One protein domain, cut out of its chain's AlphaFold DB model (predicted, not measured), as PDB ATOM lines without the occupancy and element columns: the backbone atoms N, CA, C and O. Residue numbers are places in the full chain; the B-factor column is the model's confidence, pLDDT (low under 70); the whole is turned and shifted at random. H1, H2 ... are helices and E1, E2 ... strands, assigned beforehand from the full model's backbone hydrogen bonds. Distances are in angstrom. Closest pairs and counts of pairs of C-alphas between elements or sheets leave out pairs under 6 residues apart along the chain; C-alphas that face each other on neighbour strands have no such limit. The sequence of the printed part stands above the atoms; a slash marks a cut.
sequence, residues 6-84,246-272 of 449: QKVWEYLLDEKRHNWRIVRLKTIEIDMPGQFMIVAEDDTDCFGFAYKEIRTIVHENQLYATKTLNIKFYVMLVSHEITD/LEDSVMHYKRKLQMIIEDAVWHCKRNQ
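This is residues 6 to 84 and 246 to 272 of the 449 residues of an uncharacterized protein of Wuchereria bancrofti (UniProt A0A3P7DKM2). A twisted four-stranded antiparallel sheet makes a wall with two helices over one face, in two layers. Long H2 packs slantwise on the E4 edge with residues 246 to 257, then crosses short H1. The printed part has 106 residues, ordered H1 E1 E2 E3 E4 H2, mixed helices and strands; it is only just loose, close to compact, with a radius of gyration of the C-alphas of 15.7 A, spanning 48 by 36 by 23 A.

Find the meander, each strand the antiparallel neighbour of the one before, in E1, residues 21 to 24, E2, 36 to 46, E3, 49 to 59, and E4, 71 to 79. Within hydrogen-bond range are N 23 and O 37, N 44 and O 51, and N 54 and O 76, each 2.8 A. H2, residues 246 to 272, is on the sheet, over E3 and E4; its closest C-alphas to E4 are Val 250 and Val 75, 6.9 A. H1, residues 6 to 14, is on the same face, over E2 and E3, at a height of 10.0 A. H2 touches H1 with residues 261 to 268 alone, about perpendicular at 75 degrees; the closest C-alphas are Val 8 and Ala 264, 5.9 A. Every O i to N i+4 pair is within range in H1, 21 of 23 in H2.

Find C-alpha 6, where H1 begins, at (-18.594, 21.216, 25.339). E3 runs 32.1 A; E2, 29.4 A, bends by 57 degrees at residue 43. H2 runs 37.6 A to C-alpha 272 at (-9.591, 19.007, 34.436).

Residues 85 to 245 are cut out; C-alphas 84 and 246 are 20.6 A apart. Links E1 to E2 and E3 to E4 are long. Look for pLDDT under 70 at residues 17 to 18, 26 to 34, 60 to 68 and 81 to 84.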
ATOM      1  N   GLN A   6     -17.893  20.161  24.611       80.85
ATOM      2  CA  GLN A   6     -18.594  21.216  25.339       80.85
ATOM      3  C   GLN A   6     -17.649  22.059  26.218       80.85
ATOM      4  O   GLN A   6     -17.699  23.278  26.113       80.85
ATOM      5  N   LYS A   7     -16.734  21.446  26.992       83.31
ATOM      6  CA  LYS A   7     -15.731  22.188  27.785       83.31
ATOM      7  C   LYS A   7     -14.815  23.039  26.899       83.31
ATOM      8  O   LYS A   7     -14.471  24.151  27.276       83.31
ATOM      9  N   VAL A   8     -14.441  22.534  25.717       85.14
ATOM     10  CA  VAL A   8     -13.644  23.299  24.737       85.14
ATOM     11  C   VAL A   8     -14.441  24.492  24.211       85.14
ATOM     12  O   VAL A   8     -13.910  25.592  24.127       85.14
ATOM     13  N   TRP A   9     -15.724  24.305  23.888       85.79
ATOM     14  CA  TRP A   9     -16.592  25.402  23.455       85.79
ATOM     15  C   TRP A   9     -16.802  26.454  24.554       85.79
ATOM     16  O   TRP A   9     -16.710  27.641  24.272       85.79
ATOM     17  N   GLU A  10     -17.019  26.034  25.800       83.93
ATOM     18  CA  GLU A  10     -17.128  26.920  26.967       83.93
ATOM     19  C   GLU A  10     -15.833  27.711  27.196       83.93
ATOM     20  O   GLU A  10     -15.884  28.930  27.326       83.93
ATOM     21  N   TYR A  11     -14.666  27.061  27.113       85.47
ATOM     22  CA  TYR A  11     -13.369  27.742  27.176       85.47
ATOM     23  C   TYR A  11     -13.236  28.835  26.105       85.47
ATOM     24  O   TYR A  11     -12.817  29.949  26.402       85.47
ATOM     25  N   LEU A  12     -13.651  28.553  24.864       85.25
ATOM     26  CA  LEU A  12     -13.638  29.531  23.769       85.25
ATOM     27  C   LEU A  12     -14.618  30.707  23.986       85.25
ATOM     28  O   LEU A  12     -14.470  31.735  23.329       85.25
ATOM     29  N   LEU A  13     -15.608  30.578  24.878       83.90
ATOM     30  CA  LEU A  13     -16.511  31.668  25.271       83.90
ATOM     31  C   LEU A  13     -15.982  32.494  26.460       83.90
ATOM     32  O   LEU A  13     -16.348  33.659  26.591       83.90
ATOM     33  N   ASP A  14     -15.115  31.938  27.303       82.91
ATOM     34  CA  ASP A  14     -14.502  32.676  28.418       82.91
ATOM     35  C   ASP A  14     -13.128  33.285  28.064       82.91
ATOM     36  O   ASP A  14     -12.667  34.219  28.731       82.91
ATOM     37  N   GLU A  15     -12.476  32.794  27.005       78.44
ATOM     38  CA  GLU A  15     -11.152  33.236  26.557       78.44
ATOM     39  C   GLU A  15     -11.157  34.680  26.015       78.44
ATOM     40  O   GLU A  15     -11.912  35.053  25.116       78.44
ATOM     41  N   LYS A  16     -10.247  35.508  26.543       72.91
ATOM     42  CA  LYS A  16     -10.139  36.949  26.245       72.91
ATOM     43  C   LYS A  16      -8.925  37.307  25.389       72.91
ATOM     44  O   LYS A  16      -8.878  38.413  24.858       72.91
ATOM     45  N   ARG A  17      -7.958  36.395  25.211       69.61
ATOM     46  CA  ARG A  17      -6.682  36.634  24.495       69.61
ATOM     47  C   ARG A  17      -6.818  37.054  23.024       69.61
ATOM     48  O   ARG A  17      -5.834  37.497  22.436       69.61
ATOM     49  N   HIS A  18      -7.990  36.899  22.409       69.15
ATOM     50  CA  HIS A  18      -8.169  37.052  20.959       69.15
ATOM     51  C   HIS A  18      -9.175  38.136  20.531       69.15
ATOM     52  O   HIS A  18      -9.569  38.160  19.365       69.15
ATOM     53  N   ASN A  19      -9.575  39.041  21.435       72.70
ATOM     54  CA  ASN A  19     -10.515  40.144  21.154       72.70
ATOM     55  C   ASN A  19     -11.841  39.688  20.511       72.70
ATOM     56  O   ASN A  19     -12.423  40.376  19.673       72.70
ATOM     57  N   TRP A  20     -12.322  38.503  20.886       82.31
ATOM     58  CA  TRP A  20     -13.557  37.954  20.346       82.31
ATOM     59  C   TRP A  20     -14.794  38.629  20.937       82.31
ATOM     60  O   TRP A  20     -14.912  38.814  22.147       82.31
ATOM     61  N   ARG A  21     -15.767  38.929  20.075       84.56
ATOM     62  CA  ARG A  21     -17.120  39.324  20.465       84.56
ATOM     63  C   ARG A  21     -18.045  38.119  20.371       84.56
ATOM     64  O   ARG A  21     -18.260  37.570  19.291       84.56
ATOM     65  N   ILE A  22     -18.663  37.765  21.488       83.78
ATOM     66  CA  ILE A  22     -19.665  36.700  21.550       83.78
ATOM     67  C   ILE A  22     -21.035  37.295  21.245       83.78
ATOM     68  O   ILE A  22     -21.505  38.213  21.915       83.78
ATOM     69  N   VAL A  23     -21.681  36.769  20.209       81.95
ATOM     70  CA  VAL A  23     -23.002  37.194  19.748       81.95
ATOM     71  C   VAL A  23     -23.983  36.054  19.989       81.95
ATOM     72  O   VAL A  23     -23.839  34.968  19.430       81.95
ATOM     73  N   ARG A  24     -25.005  36.286  20.816       76.66
ATOM     74  CA  ARG A  24     -26.112  35.334  20.978       76.66
ATOM     75  C   ARG A  24     -26.985  35.359  19.724       76.66
ATOM     76  O   ARG A  24     -27.513  36.412  19.363       76.66
ATOM     77  N   LEU A  25     -27.155  34.209  19.081       70.55
ATOM     78  CA  LEU A  25     -28.030  34.079  17.920       70.55
ATOM     79  C   LEU A  25     -29.497  34.138  18.371       70.55
ATOM     80  O   LEU A  25     -29.911  33.432  19.290       70.55
ATOM     81  N   LYS A  26     -30.288  35.001  17.725       63.00
ATOM     82  CA  LYS A  26     -31.752  35.016  17.848       63.00
ATOM     83  C   LYS A  26     -32.334  34.130  16.749       63.00
ATOM     84  O   LYS A  26     -32.540  34.594  15.630       63.00
ATOM     85  N   THR A  27     -32.578  32.862  17.054       55.97
ATOM     86  CA  THR A  27     -33.343  31.965  16.180       55.97
ATOM     87  C   THR A  27     -34.821  32.345  16.249       55.97
ATOM     88  O   THR A  27     -35.438  32.274  17.304       55.97
ATOM     89  N   ILE A  28     -35.386  32.798  15.125       54.63
ATOM     90  CA  ILE A  28     -36.766  33.324  15.059       54.63
ATOM     91  C   ILE A  28     -37.818  32.198  15.100       54.63
ATOM     92  O   ILE A  28     -38.961  32.445  15.470       54.63
ATOM     93  N   GLU A  29     -37.437  30.965  14.751       51.09
ATOM     94  CA  GLU A  29     -38.373  29.849  14.518       51.09
ATOM     95  C   GLU A  29     -38.084  28.592  15.360       51.09
ATOM     96  O   GLU A  29     -38.822  27.614  15.271       51.09
ATOM     97  N   ILE A  30     -37.022  28.588  16.179       49.16
ATOM     98  CA  ILE A  30     -36.699  27.460  17.069       49.16
ATOM     99  C   ILE A  30     -36.161  27.999  18.398       49.16
ATOM    100  O   ILE A  30     -35.112  28.649  18.418       49.16
ATOM    101  N   ASP A  31     -36.842  27.694  19.506       48.46
ATOM    102  CA  ASP A  31     -36.363  27.962  20.868       48.46
ATOM    103  C   ASP A  31     -35.209  27.010  21.221       48.46
ATOM    104  O   ASP A  31     -35.368  25.988  21.886       48.46
ATOM    105  N   MET A  32     -34.018  27.356  20.736       51.31
ATOM    106  CA  MET A  32     -32.756  26.686  21.042       51.31
ATOM    107  C   MET A  32     -31.939  27.586  21.978       51.31
ATOM    108  O   MET A  32     -31.135  28.401  21.505       51.31
ATOM    109  N   PRO A  33     -32.147  27.504  23.306       50.20
ATOM    110  CA  PRO A  33     -31.370  28.293  24.250       50.20
ATOM    111  C   PRO A  33     -29.882  27.932  24.138       50.20
ATOM    112  O   PRO A  33     -29.520  26.762  24.175       50.20
ATOM    113  N   GLY A  34     -29.018  28.947  24.029       56.73
ATOM    114  CA  GLY A  34     -27.562  28.771  24.102       56.73
ATOM    115  C   GLY A  34     -26.791  28.799  22.778       56.73
ATOM    116  O   GLY A  34     -25.571  28.646  22.812       56.73
ATOM    117  N   GLN A  35     -27.420  29.050  21.621       71.77
ATOM    118  CA  GLN A  35     -26.651  29.256  20.386       71.77
ATOM    119  C   GLN A  35     -25.875  30.585  20.414       71.77
ATOM    120  O   GLN A  35     -26.442  31.679  20.345       71.77
ATOM    121  N   PHE A  36     -24.549  30.468  20.492       77.23
ATOM    122  CA  PHE A  36     -23.599  31.576  20.438       77.23
ATOM    123  C   PHE A  36     -22.765  31.516  19.160       77.23
ATOM    124  O   PHE A  36     -22.498  30.449  18.606       77.23
ATOM    125  N   MET A  37     -22.336  32.691  18.722       80.58
ATOM    126  CA  MET A  37     -21.487  32.914  17.569       80.58
ATOM    127  C   MET A  37     -20.289  33.747  18.019       80.58
ATOM    128  O   MET A  37     -20.462  34.856  18.524       80.58
ATOM    129  N   ILE A  38     -19.083  33.211  17.858       84.96
ATOM    130  CA  ILE A  38     -17.838  33.909  18.189       84.96
ATOM    131  C   ILE A  38     -17.425  34.702  16.947       84.96
ATOM    132  O   ILE A  38     -17.296  34.132  15.862       84.96
ATOM    133  N   VAL A  39     -17.260  36.016  17.093       84.61
ATOM    134  CA  VAL A  39     -16.916  36.937  16.003       84.61
ATOM    135  C   VAL A  39     -15.596  37.630  16.316       84.61
ATOM    136  O   VAL A  39     -15.440  38.201  17.392       84.61
ATOM    137  N   ALA A  40     -14.666  37.621  15.367       86.29
ATOM    138  CA  ALA A  40     -13.435  38.399  15.416       86.29
ATOM    139  C   ALA A  40     -13.395  39.333  14.202       86.29
ATOM    140  O   ALA A  40     -13.597  38.876  13.077       86.29
ATOM    141  N   GLU A  41     -13.144  40.617  14.430       86.56
ATOM    142  CA  GLU A  41     -13.119  41.651  13.393       86.56
ATOM    143  C   GLU A  41     -11.723  42.283  13.359       86.56
ATOM    144  O   GLU A  41     -11.310  42.860  14.363       86.56
ATOM    145  N   ASP A  42     -11.030  42.191  12.223       85.83
ATOM    146  CA  ASP A  42      -9.757  42.882  11.977       85.83
ATOM    147  C   ASP A  42      -9.950  43.847  10.794       85.83
ATOM    148  O   ASP A  42     -10.584  43.489   9.799       85.83
ATOM    149  N   ASP A  43      -9.392  45.053  10.870       85.58
ATOM    150  CA  ASP A  43      -9.339  45.963   9.719       85.58
ATOM    151  C   ASP A  43      -8.180  45.531   8.789       85.58
ATOM    152  O   ASP A  43      -7.101  45.159   9.260       85.58
ATOM    153  N   THR A  44      -8.403  45.518   7.471       83.53
ATOM    154  CA  THR A  44      -7.471  44.979   6.467       83.53
ATOM    155  C   THR A  44      -7.508  45.772   5.156       83.53
ATOM    156  O   THR A  44      -8.574  46.117   4.644       83.53
ATOM    157  N   ASP A  45      -6.342  46.028   4.562       81.96
ATOM    158  CA  ASP A  45      -6.229  46.783   3.311       81.96
ATOM    159  C   ASP A  45      -6.137  45.838   2.107       81.96
ATOM    160  O   ASP A  45      -5.124  45.172   1.882       81.96
ATOM    161  N   CYS A  46      -7.185  45.804   1.279       73.55
ATOM    162  CA  CYS A  46      -7.221  44.991   0.062       73.55
ATOM    163  C   CYS A  46      -7.238  45.889  -1.181       73.55
ATOM    164  O   CYS A  46      -8.181  46.639  -1.424       73.55
ATOM    165  N   PHE A  47      -6.194  45.783  -2.008       76.28
ATOM    166  CA  PHE A  47      -6.032  46.547  -3.256       76.28
ATOM    167  C   PHE A  47      -6.067  48.082  -3.089       76.28
ATOM    168  O   PHE A  47      -6.441  48.783  -4.025       76.28
ATOM    169  N   GLY A  48      -5.654  48.594  -1.924       72.01
ATOM    170  CA  GLY A  48      -5.631  50.030  -1.615       72.01
ATOM    171  C   GLY A  48      -6.934  50.589  -1.033       72.01
ATOM    172  O   GLY A  48      -6.999  51.785  -0.780       72.01
ATOM    173  N   PHE A  49      -7.937  49.739  -0.798       73.27
ATOM    174  CA  PHE A  49      -9.181  50.102  -0.120       73.27
ATOM    175  C   PHE A  49      -9.237  49.449   1.262       73.27
ATOM    176  O   PHE A  49      -8.846  48.287   1.414       73.27
ATOM    177  N   ALA A  50      -9.783  50.176   2.236       80.18
ATOM    178  CA  ALA A  50     -10.020  49.661   3.576       80.18
ATOM    179  C   ALA A  50     -11.229  48.709   3.589       80.18
ATOM    180  O   ALA A  50     -12.346  49.071   3.193       80.18
ATOM    181  N   TYR A  51     -11.016  47.501   4.103       81.58
ATOM    182  CA  TYR A  51     -12.049  46.511   4.385       81.58
ATOM    183  C   TYR A  51     -12.001  46.106   5.856       81.58
ATOM    184  O   TYR A  51     -10.934  45.992   6.446       81.58
ATOM    185  N   LYS A  52     -13.156  45.775   6.426       84.25
ATOM    186  CA  LYS A  52     -13.231  45.025   7.671       84.25
ATOM    187  C   LYS A  52     -13.365  43.544   7.348       84.25
ATOM    188  O   LYS A  52     -14.329  43.125   6.701       84.25
ATOM    189  N   GLU A  53     -12.404  42.750   7.800       82.36
ATOM    190  CA  GLU A  53     -12.480  41.298   7.751       82.36
ATOM    191  C   GLU A  53     -13.209  40.780   8.994       82.36
ATOM    192  O   GLU A  53     -12.755  40.936  10.127       82.36
ATOM    193  N   ILE A  54     -14.360  40.149   8.780       83.43
ATOM    194  CA  ILE A  54     -15.200  39.577   9.828       83.43
ATOM    195  C   ILE A  54     -15.096  38.057   9.750       83.43
ATOM    196  O   ILE A  54     -15.566  37.425   8.798       83.43
ATOM    197  N   ARG A  55     -14.502  37.468  10.784       84.36
ATOM    198  CA  ARG A  55     -14.368  36.023  10.973       84.36
ATOM    199  C   ARG A  55     -15.390  35.552  11.991       84.36
ATOM    200  O   ARG A  55     -15.488  36.113  13.079       84.36
ATOM    201  N   THR A  56     -16.112  34.494  11.655       83.18
ATOM    202  CA  THR A  56     -17.285  34.056  12.408       83.18
ATOM    203  C   THR A  56     -17.268  32.547  12.608       83.18
ATOM    204  O   THR A  56     -17.123  31.788  11.653       83.18
ATOM    205  N   ILE A  57     -17.448  32.115  13.853       85.00
ATOM    206  CA  ILE A  57     -17.410  30.721  14.301       85.00
ATOM    207  C   ILE A  57     -18.766  30.389  14.935       85.00
ATOM    208  O   ILE A  57     -19.194  31.055  15.880       85.00
ATOM    209  N   VAL A  58     -19.438  29.353  14.431       81.20
ATOM    210  CA  VAL A  58     -20.734  28.866  14.934       81.20
ATOM    211  C   VAL A  58     -20.631  27.377  15.245       81.20
ATOM    212  O   VAL A  58     -20.259  26.592  14.374       81.20
ATOM    213  N   HIS A  59     -20.993  26.971  16.462       78.45
ATOM    214  CA  HIS A  59     -21.085  25.558  16.831       78.45
ATOM    215  C   HIS A  59     -22.395  24.949  16.299       78.45
ATOM    216  O   HIS A  59     -23.477  25.441  16.613       78.45
ATOM    217  N   GLU A  60     -22.316  23.893  15.482       69.44
ATOM    218  CA  GLU A  60     -23.480  23.390  14.732       69.44
ATOM    219  C   GLU A  60     -24.525  22.669  15.586       69.44
ATOM    220  O   GLU A  60     -25.710  22.734  15.271       69.44
ATOM    221  N   ASN A  61     -24.107  21.947  16.630       62.68
ATOM    222  CA  ASN A  61     -24.981  21.017  17.348       62.68
ATOM    223  C   ASN A  61     -24.626  20.933  18.838       62.68
ATOM    224  O   ASN A  61     -23.774  20.144  19.231       62.68
ATOM    225  N   GLN A  62     -25.324  21.692  19.687       60.05
ATOM    226  CA  GLN A  62     -25.238  21.520  21.148       60.05
ATOM    227  C   GLN A  62     -26.040  20.305  21.660       60.05
ATOM    228  O   GLN A  62     -25.690  19.744  22.692       60.05
ATOM    229  N   LEU A  63     -27.089  19.864  20.947       54.53
ATOM    230  CA  LEU A  63     -27.984  18.789  21.419       54.53
ATOM    231  C   LEU A  63     -27.420  17.368  21.284       54.53
ATOM    232  O   LEU A  63     -27.871  16.465  21.983       54.53
ATOM    233  N   TYR A  64     -26.456  17.155  20.390       53.36
ATOM    234  CA  TYR A  64     -25.841  15.848  20.184       53.36
ATOM    235  C   TYR A  64     -24.353  15.957  20.476       53.36
ATOM    236  O   TYR A  64     -23.586  16.444  19.647       53.36
ATOM    237  N   ALA A  65     -23.955  15.473  21.655       50.35
ATOM    238  CA  ALA A  65     -22.564  15.363  22.076       50.35
ATOM    239  C   ALA A  65     -21.820  14.310  21.232       50.35
ATOM    240  O   ALA A  65     -21.527  13.198  21.675       50.35
ATOM    241  N   THR A  66     -21.534  14.648  19.974       56.67
ATOM    242  CA  THR A  66     -20.686  13.840  19.102       56.67
ATOM    243  C   THR A  66     -19.246  13.869  19.598       56.67
ATOM    244  O   THR A  66     -18.805  14.821  20.241       56.67
ATOM    245  N   LYS A  67     -18.472  12.831  19.252       64.28
ATOM    246  CA  LYS A  67     -17.035  12.754  19.573       64.28
ATOM    247  C   LYS A  67     -16.214  13.896  18.947       64.28
ATOM    248  O   LYS A  67     -15.096  14.129  19.387       64.28
ATOM    249  N   THR A  68     -16.764  14.622  17.974       69.63
ATOM    250  CA  THR A  68     -16.141  15.762  17.285       69.63
ATOM    251  C   THR A  68     -16.830  17.090  17.614       69.63
ATOM    252  O   THR A  68     -18.058  17.147  17.704       69.63
ATOM    253  N   LEU A  69     -16.033  18.154  17.751       75.30
ATOM    254  CA  LEU A  69     -16.483  19.544  17.840       75.30
ATOM    255  C   LEU A  69     -16.825  20.050  16.426       75.30
ATOM    256  O   LEU A  69     -15.930  20.273  15.611       75.30
ATOM    257  N   ASN A  70     -18.115  20.195  16.114       77.41
ATOM    258  CA  ASN A  70     -18.575  20.542  14.764       77.41
ATOM    259  C   ASN A  70     -18.817  22.055  14.654       77.41
ATOM    260  O   ASN A  70     -19.746  22.590  15.260       77.41
ATOM    261  N   ILE A  71     -17.977  22.742  13.877       79.87
ATOM    262  CA  ILE A  71     -17.952  24.205  13.747       79.87
ATOM    263  C   ILE A  71     -18.134  24.614  12.281       79.87
ATOM    264  O   ILE A  71     -17.392  24.146  11.414       79.87
ATOM    265  N   LYS A  72     -19.027  25.579  12.021       81.43
ATOM    266  CA  LYS A  72     -18.993  26.387  10.791       81.43
ATOM    267  C   LYS A  72     -18.102  27.595  11.005       81.43
ATOM    268  O   LYS A  72     -18.290  28.355  11.954       81.43
ATOM    269  N   PHE A  73     -17.162  27.768  10.089       83.23
ATOM    270  CA  PHE A  73     -16.294  28.930  10.013       83.23
ATOM    271  C   PHE A  73     -16.636  29.733   8.757       83.23
ATOM    272  O   PHE A  73     -16.714  29.169   7.664       83.23
ATOM    273  N   TYR A  74     -16.829  31.037   8.920       82.43
ATOM    274  CA  TYR A  74     -17.090  31.983   7.841       82.43
ATOM    275  C   TYR A  74     -16.060  33.110   7.893       82.43
ATOM    276  O   TYR A  74     -15.720  33.590   8.974       82.43
ATOM    277  N   VAL A  75     -15.618  33.565   6.722       81.62
ATOM    278  CA  VAL A  75     -14.831  34.793   6.552       81.62
ATOM    279  C   VAL A  75     -15.610  35.696   5.608       81.62
ATOM    280  O   VAL A  75     -16.131  35.230   4.594       81.62
ATOM    281  N   MET A  76     -15.722  36.971   5.954       79.24
ATOM    282  CA  MET A  76     -16.418  37.987   5.172       79.24
ATOM    283  C   MET A  76     -15.531  39.225   5.080       79.24
ATOM    284  O   MET A  76     -14.966  39.643   6.084       79.24
ATOM    285  N   LEU A  77     -15.438  39.828   3.896       80.51
ATOM    286  CA  LEU A  77     -14.816  41.138   3.701       80.51
ATOM    287  C   LEU A  77     -15.925  42.163   3.460       80.51
ATOM    288  O   LEU A  77     -16.734  41.995   2.546       80.51
ATOM    289  N   VAL A  78     -15.967  43.207   4.283       80.20
ATOM    290  CA  VAL A  78     -16.957  44.293   4.220       80.20
ATOM    291  C   VAL A  78     -16.218  45.591   3.913       80.20
ATOM    292  O   VAL A  78     -15.265  45.915   4.612       80.20
ATOM    293  N   SER A  79     -16.598  46.329   2.869       77.22
ATOM    294  CA  SER A  79     -15.983  47.634   2.586       77.22
ATOM    295  C   SER A  79     -16.372  48.654   3.658       77.22
ATOM    296  O   SER A  79     -17.512  48.662   4.124       77.22
ATOM    297  N   HIS A  80     -15.446  49.542   4.035       71.60
ATOM    298  CA  HIS A  80     -15.802  50.711   4.854       71.60
ATOM    299  C   HIS A  80     -16.555  51.773   4.038       71.60
ATOM    300  O   HIS A  80     -17.313  52.568   4.592       71.60
ATOM    301  N   GLU A  81     -16.366  51.773   2.720       65.72
ATOM    302  CA  GLU A  81     -17.020  52.686   1.789       65.72
ATOM    303  C   GLU A  81     -18.382  52.136   1.341       65.72
ATOM    304  O   GLU A  81     -18.513  50.968   0.956       65.72
ATOM    305  N   ILE A  82     -19.404  53.002   1.380       58.34
ATOM    306  CA  ILE A  82     -20.725  52.755   0.783       58.34
ATOM    307  C   ILE A  82     -20.658  53.180  -0.684       58.34
ATOM    308  O   ILE A  82     -21.201  54.206  -1.093       58.34
ATOM    309  N   THR A  83     -19.949  52.390  -1.476       52.66
ATOM    310  CA  THR A  83     -19.869  52.539  -2.924       52.66
ATOM    311  C   THR A  83     -20.896  51.632  -3.597       52.66
ATOM    312  O   THR A  83     -21.039  50.456  -3.259       52.66
ATOM    313  N   ASP A  84     -21.640  52.167  -4.573       52.24
ATOM    314  CA  ASP A  84     -22.435  51.319  -5.465       52.24
ATOM    315  C   ASP A  84     -21.452  50.388  -6.204       52.24
ATOM    316  O   ASP A  84     -20.511  50.894  -6.831       52.24
ATOM    317  N   LEU A 246      -9.940  36.074  -0.438       81.75
ATOM    318  CA  LEU A 246     -10.760  35.435   0.595       81.75
ATOM    319  C   LEU A 246     -10.588  33.902   0.619       81.75
ATOM    320  O   LEU A 246     -10.457  33.306   1.682       81.75
ATOM    321  N   GLU A 247     -10.574  33.245  -0.541       81.16
ATOM    322  CA  GLU A 247     -10.369  31.794  -0.659       81.16
ATOM    323  C   GLU A 247      -8.958  31.373  -0.214       81.16
ATOM    324  O   GLU A 247      -8.810  30.400   0.531       81.16
ATOM    325  N   ASP A 248      -7.932  32.137  -0.606       80.59
ATOM    326  CA  ASP A 248      -6.546  31.935  -0.175       80.59
ATOM    327  C   ASP A 248      -6.410  32.172   1.354       80.59
ATOM    328  O   ASP A 248      -5.717  31.413   2.046       80.59
ATOM    329  N   SER A 249      -7.135  33.150   1.927       78.59
ATOM    330  CA  SER A 249      -7.120  33.448   3.371       78.59
ATOM    331  C   SER A 249      -7.852  32.410   4.233       78.59
ATOM    332  O   SER A 249      -7.386  32.092   5.331       78.59
ATOM    333  N   VAL A 250      -8.934  31.785   3.742       82.14
ATOM    334  CA  VAL A 250      -9.676  30.729   4.467       82.14
ATOM    335  C   VAL A 250      -8.754  29.593   4.922       82.14
ATOM    336  O   VAL A 250      -8.898  29.094   6.040       82.14
ATOM    337  N   MET A 251      -7.765  29.204   4.111       81.05
ATOM    338  CA  MET A 251      -6.803  28.160   4.487       81.05
ATOM    339  C   MET A 251      -5.807  28.614   5.565       81.05
ATOM    340  O   MET A 251      -5.414  27.799   6.405       81.05
ATOM    341  N   HIS A 252      -5.424  29.894   5.583       82.84
ATOM    342  CA  HIS A 252      -4.630  30.472   6.670       82.84
ATOM    343  C   HIS A 252      -5.440  30.499   7.975       82.84
ATOM    344  O   HIS A 252      -4.992  29.972   8.998       82.84
ATOM    345  N   TYR A 253      -6.670  31.017   7.934       82.91
ATOM    346  CA  TYR A 253      -7.514  31.120   9.122       82.91
ATOM    347  C   TYR A 253      -7.980  29.777   9.665       82.91
ATOM    348  O   TYR A 253      -8.052  29.622  10.879       82.91
ATOM    349  N   LYS A 254      -8.199  28.774   8.810       83.81
ATOM    350  CA  LYS A 254      -8.465  27.402   9.255       83.81
ATOM    351  C   LYS A 254      -7.322  26.851  10.117       83.81
ATOM    352  O   LYS A 254      -7.595  26.233  11.140       83.81
ATOM    353  N   ARG A 255      -6.059  27.100   9.743       86.92
ATOM    354  CA  ARG A 255      -4.888  26.704  10.552       86.92
ATOM    355  C   ARG A 255      -4.813  27.494  11.858       86.92
ATOM    356  O   ARG A 255      -4.625  26.893  12.906       86.92
ATOM    357  N   LYS A 256      -5.023  28.817  11.808       85.70
ATOM    358  CA  LYS A 256      -5.057  29.681  13.001       85.70
ATOM    359  C   LYS A 256      -6.135  29.222  13.995       85.70
ATOM    360  O   LYS A 256      -5.849  29.065  15.172       85.70
ATOM    361  N   LEU A 257      -7.346  28.935  13.512       85.12
ATOM    362  CA  LEU A 257      -8.446  28.396  14.316       85.12
ATOM    363  C   LEU A 257      -8.114  27.015  14.894       85.12
ATOM    364  O   LEU A 257      -8.387  26.773  16.065       85.12
ATOM    365  N   GLN A 258      -7.496  26.128  14.109       87.90
ATOM    366  CA  GLN A 258      -7.061  24.821  14.600       87.90
ATOM    367  C   GLN A 258      -6.063  24.954  15.762       87.90
ATOM    368  O   GLN A 258      -6.276  24.320  16.790       87.90
ATOM    369  N   MET A 259      -5.048  25.820  15.648       87.77
ATOM    370  CA  MET A 259      -4.092  26.070  16.739       87.77
ATOM    371  C   MET A 259      -4.786  26.556  18.020       87.77
ATOM    372  O   MET A 259      -4.433  26.123  19.110       87.77
ATOM    373  N   ILE A 260      -5.796  27.423  17.897       86.99
ATOM    374  CA  ILE A 260      -6.536  27.948  19.056       86.99
ATOM    375  C   ILE A 260      -7.438  26.871  19.685       86.99
ATOM    376  O   ILE A 260      -7.588  26.822  20.902       86.99
ATOM    377  N   ILE A 261      -8.011  25.966  18.884       87.43
ATOM    378  CA  ILE A 261      -8.751  24.802  19.400       87.43
ATOM    379  C   ILE A 261      -7.799  23.828  20.113       87.43
ATOM    380  O   ILE A 261      -8.157  23.286  21.156       87.43
ATOM    381  N   GLU A 262      -6.592  23.615  19.588       88.27
ATOM    382  CA  GLU A 262      -5.563  22.777  20.218       88.27
ATOM    383  C   GLU A 262      -5.080  23.376  21.557       88.27
ATOM    384  O   GLU A 262      -4.987  22.642  22.544       88.27
ATOM    385  N   ASP A 263      -4.886  24.698  21.629       88.15
ATOM    386  CA  ASP A 263      -4.579  25.444  22.864       88.15
ATOM    387  C   ASP A 263      -5.721  25.350  23.897       88.15
ATOM    388  O   ASP A 263      -5.499  25.009  25.061       88.15
ATOM    389  N   ALA A 264      -6.973  25.528  23.463       88.27
ATOM    390  CA  ALA A 264      -8.148  25.350  24.319       88.27
ATOM    391  C   ALA A 264      -8.261  23.909  24.857       88.27
ATOM    392  O   ALA A 264      -8.507  23.704  26.045       88.27
ATOM    393  N   VAL A 265      -8.021  22.887  24.023       89.37
ATOM    394  CA  VAL A 265      -7.985  21.477  24.457       89.37
ATOM    395  C   VAL A 265      -6.878  21.240  25.489       89.37
ATOM    396  O   VAL A 265      -7.113  20.533  26.474       89.37
ATOM    397  N   TRP A 266      -5.694  21.832  25.298       90.58
ATOM    398  CA  TRP A 266      -4.582  21.773  26.253       90.58
ATOM    399  C   TRP A 266      -4.981  22.388  27.603       90.58
ATOM    400  O   TRP A 266      -4.889  21.717  28.637       90.58
ATOM    401  N   HIS A 267      -5.528  23.608  27.589       89.46
ATOM    402  CA  HIS A 267      -5.970  24.329  28.784       89.46
ATOM    403  C   HIS A 267      -7.101  23.597  29.525       89.46
ATOM    404  O   HIS A 267      -7.016  23.398  30.740       89.46
ATOM    405  N   CYS A 268      -8.126  23.116  28.813       90.54
ATOM    406  CA  CYS A 268      -9.203  22.315  29.399       90.54
ATOM    407  C   CYS A 268      -8.692  21.009  30.020       90.54
ATOM    408  O   CYS A 268      -9.166  20.621  31.088       90.54
ATOM    409  N   LYS A 269      -7.737  20.321  29.373       90.55
ATOM    410  CA  LYS A 269      -7.177  19.062  29.886       90.55
ATOM    411  C   LYS A 269      -6.355  19.296  31.151       90.55
ATOM    412  O   LYS A 269      -6.535  18.554  32.114       90.55
ATOM    413  N   ARG A 270      -5.508  20.331  31.171       92.00
ATOM    414  CA  ARG A 270      -4.771  20.754  32.371       92.00
ATOM    415  C   ARG A 270      -5.729  21.091  33.508       92.00
ATOM    416  O   ARG A 270      -5.542  20.591  34.609       92.00
ATOM    417  N   ASN A 271      -6.744  21.918  33.246       90.97
ATOM    418  CA  ASN A 271      -7.699  22.337  34.272       90.97
ATOM    419  C   ASN A 271      -8.452  21.132  34.839       90.97
ATOM    420  O   ASN A 271      -8.467  20.965  36.049       90.97
ATOM    421  N   GLN A 272      -8.957  20.240  33.981       90.70
ATOM    422  CA  GLN A 272      -9.591  19.007  34.436       90.70
ATOM    423  C   GLN A 272      -8.650  18.160  35.306       90.70
ATOM    424  O   GLN A 272      -9.018  17.821  36.418       90.70
TER     425      GLN A 272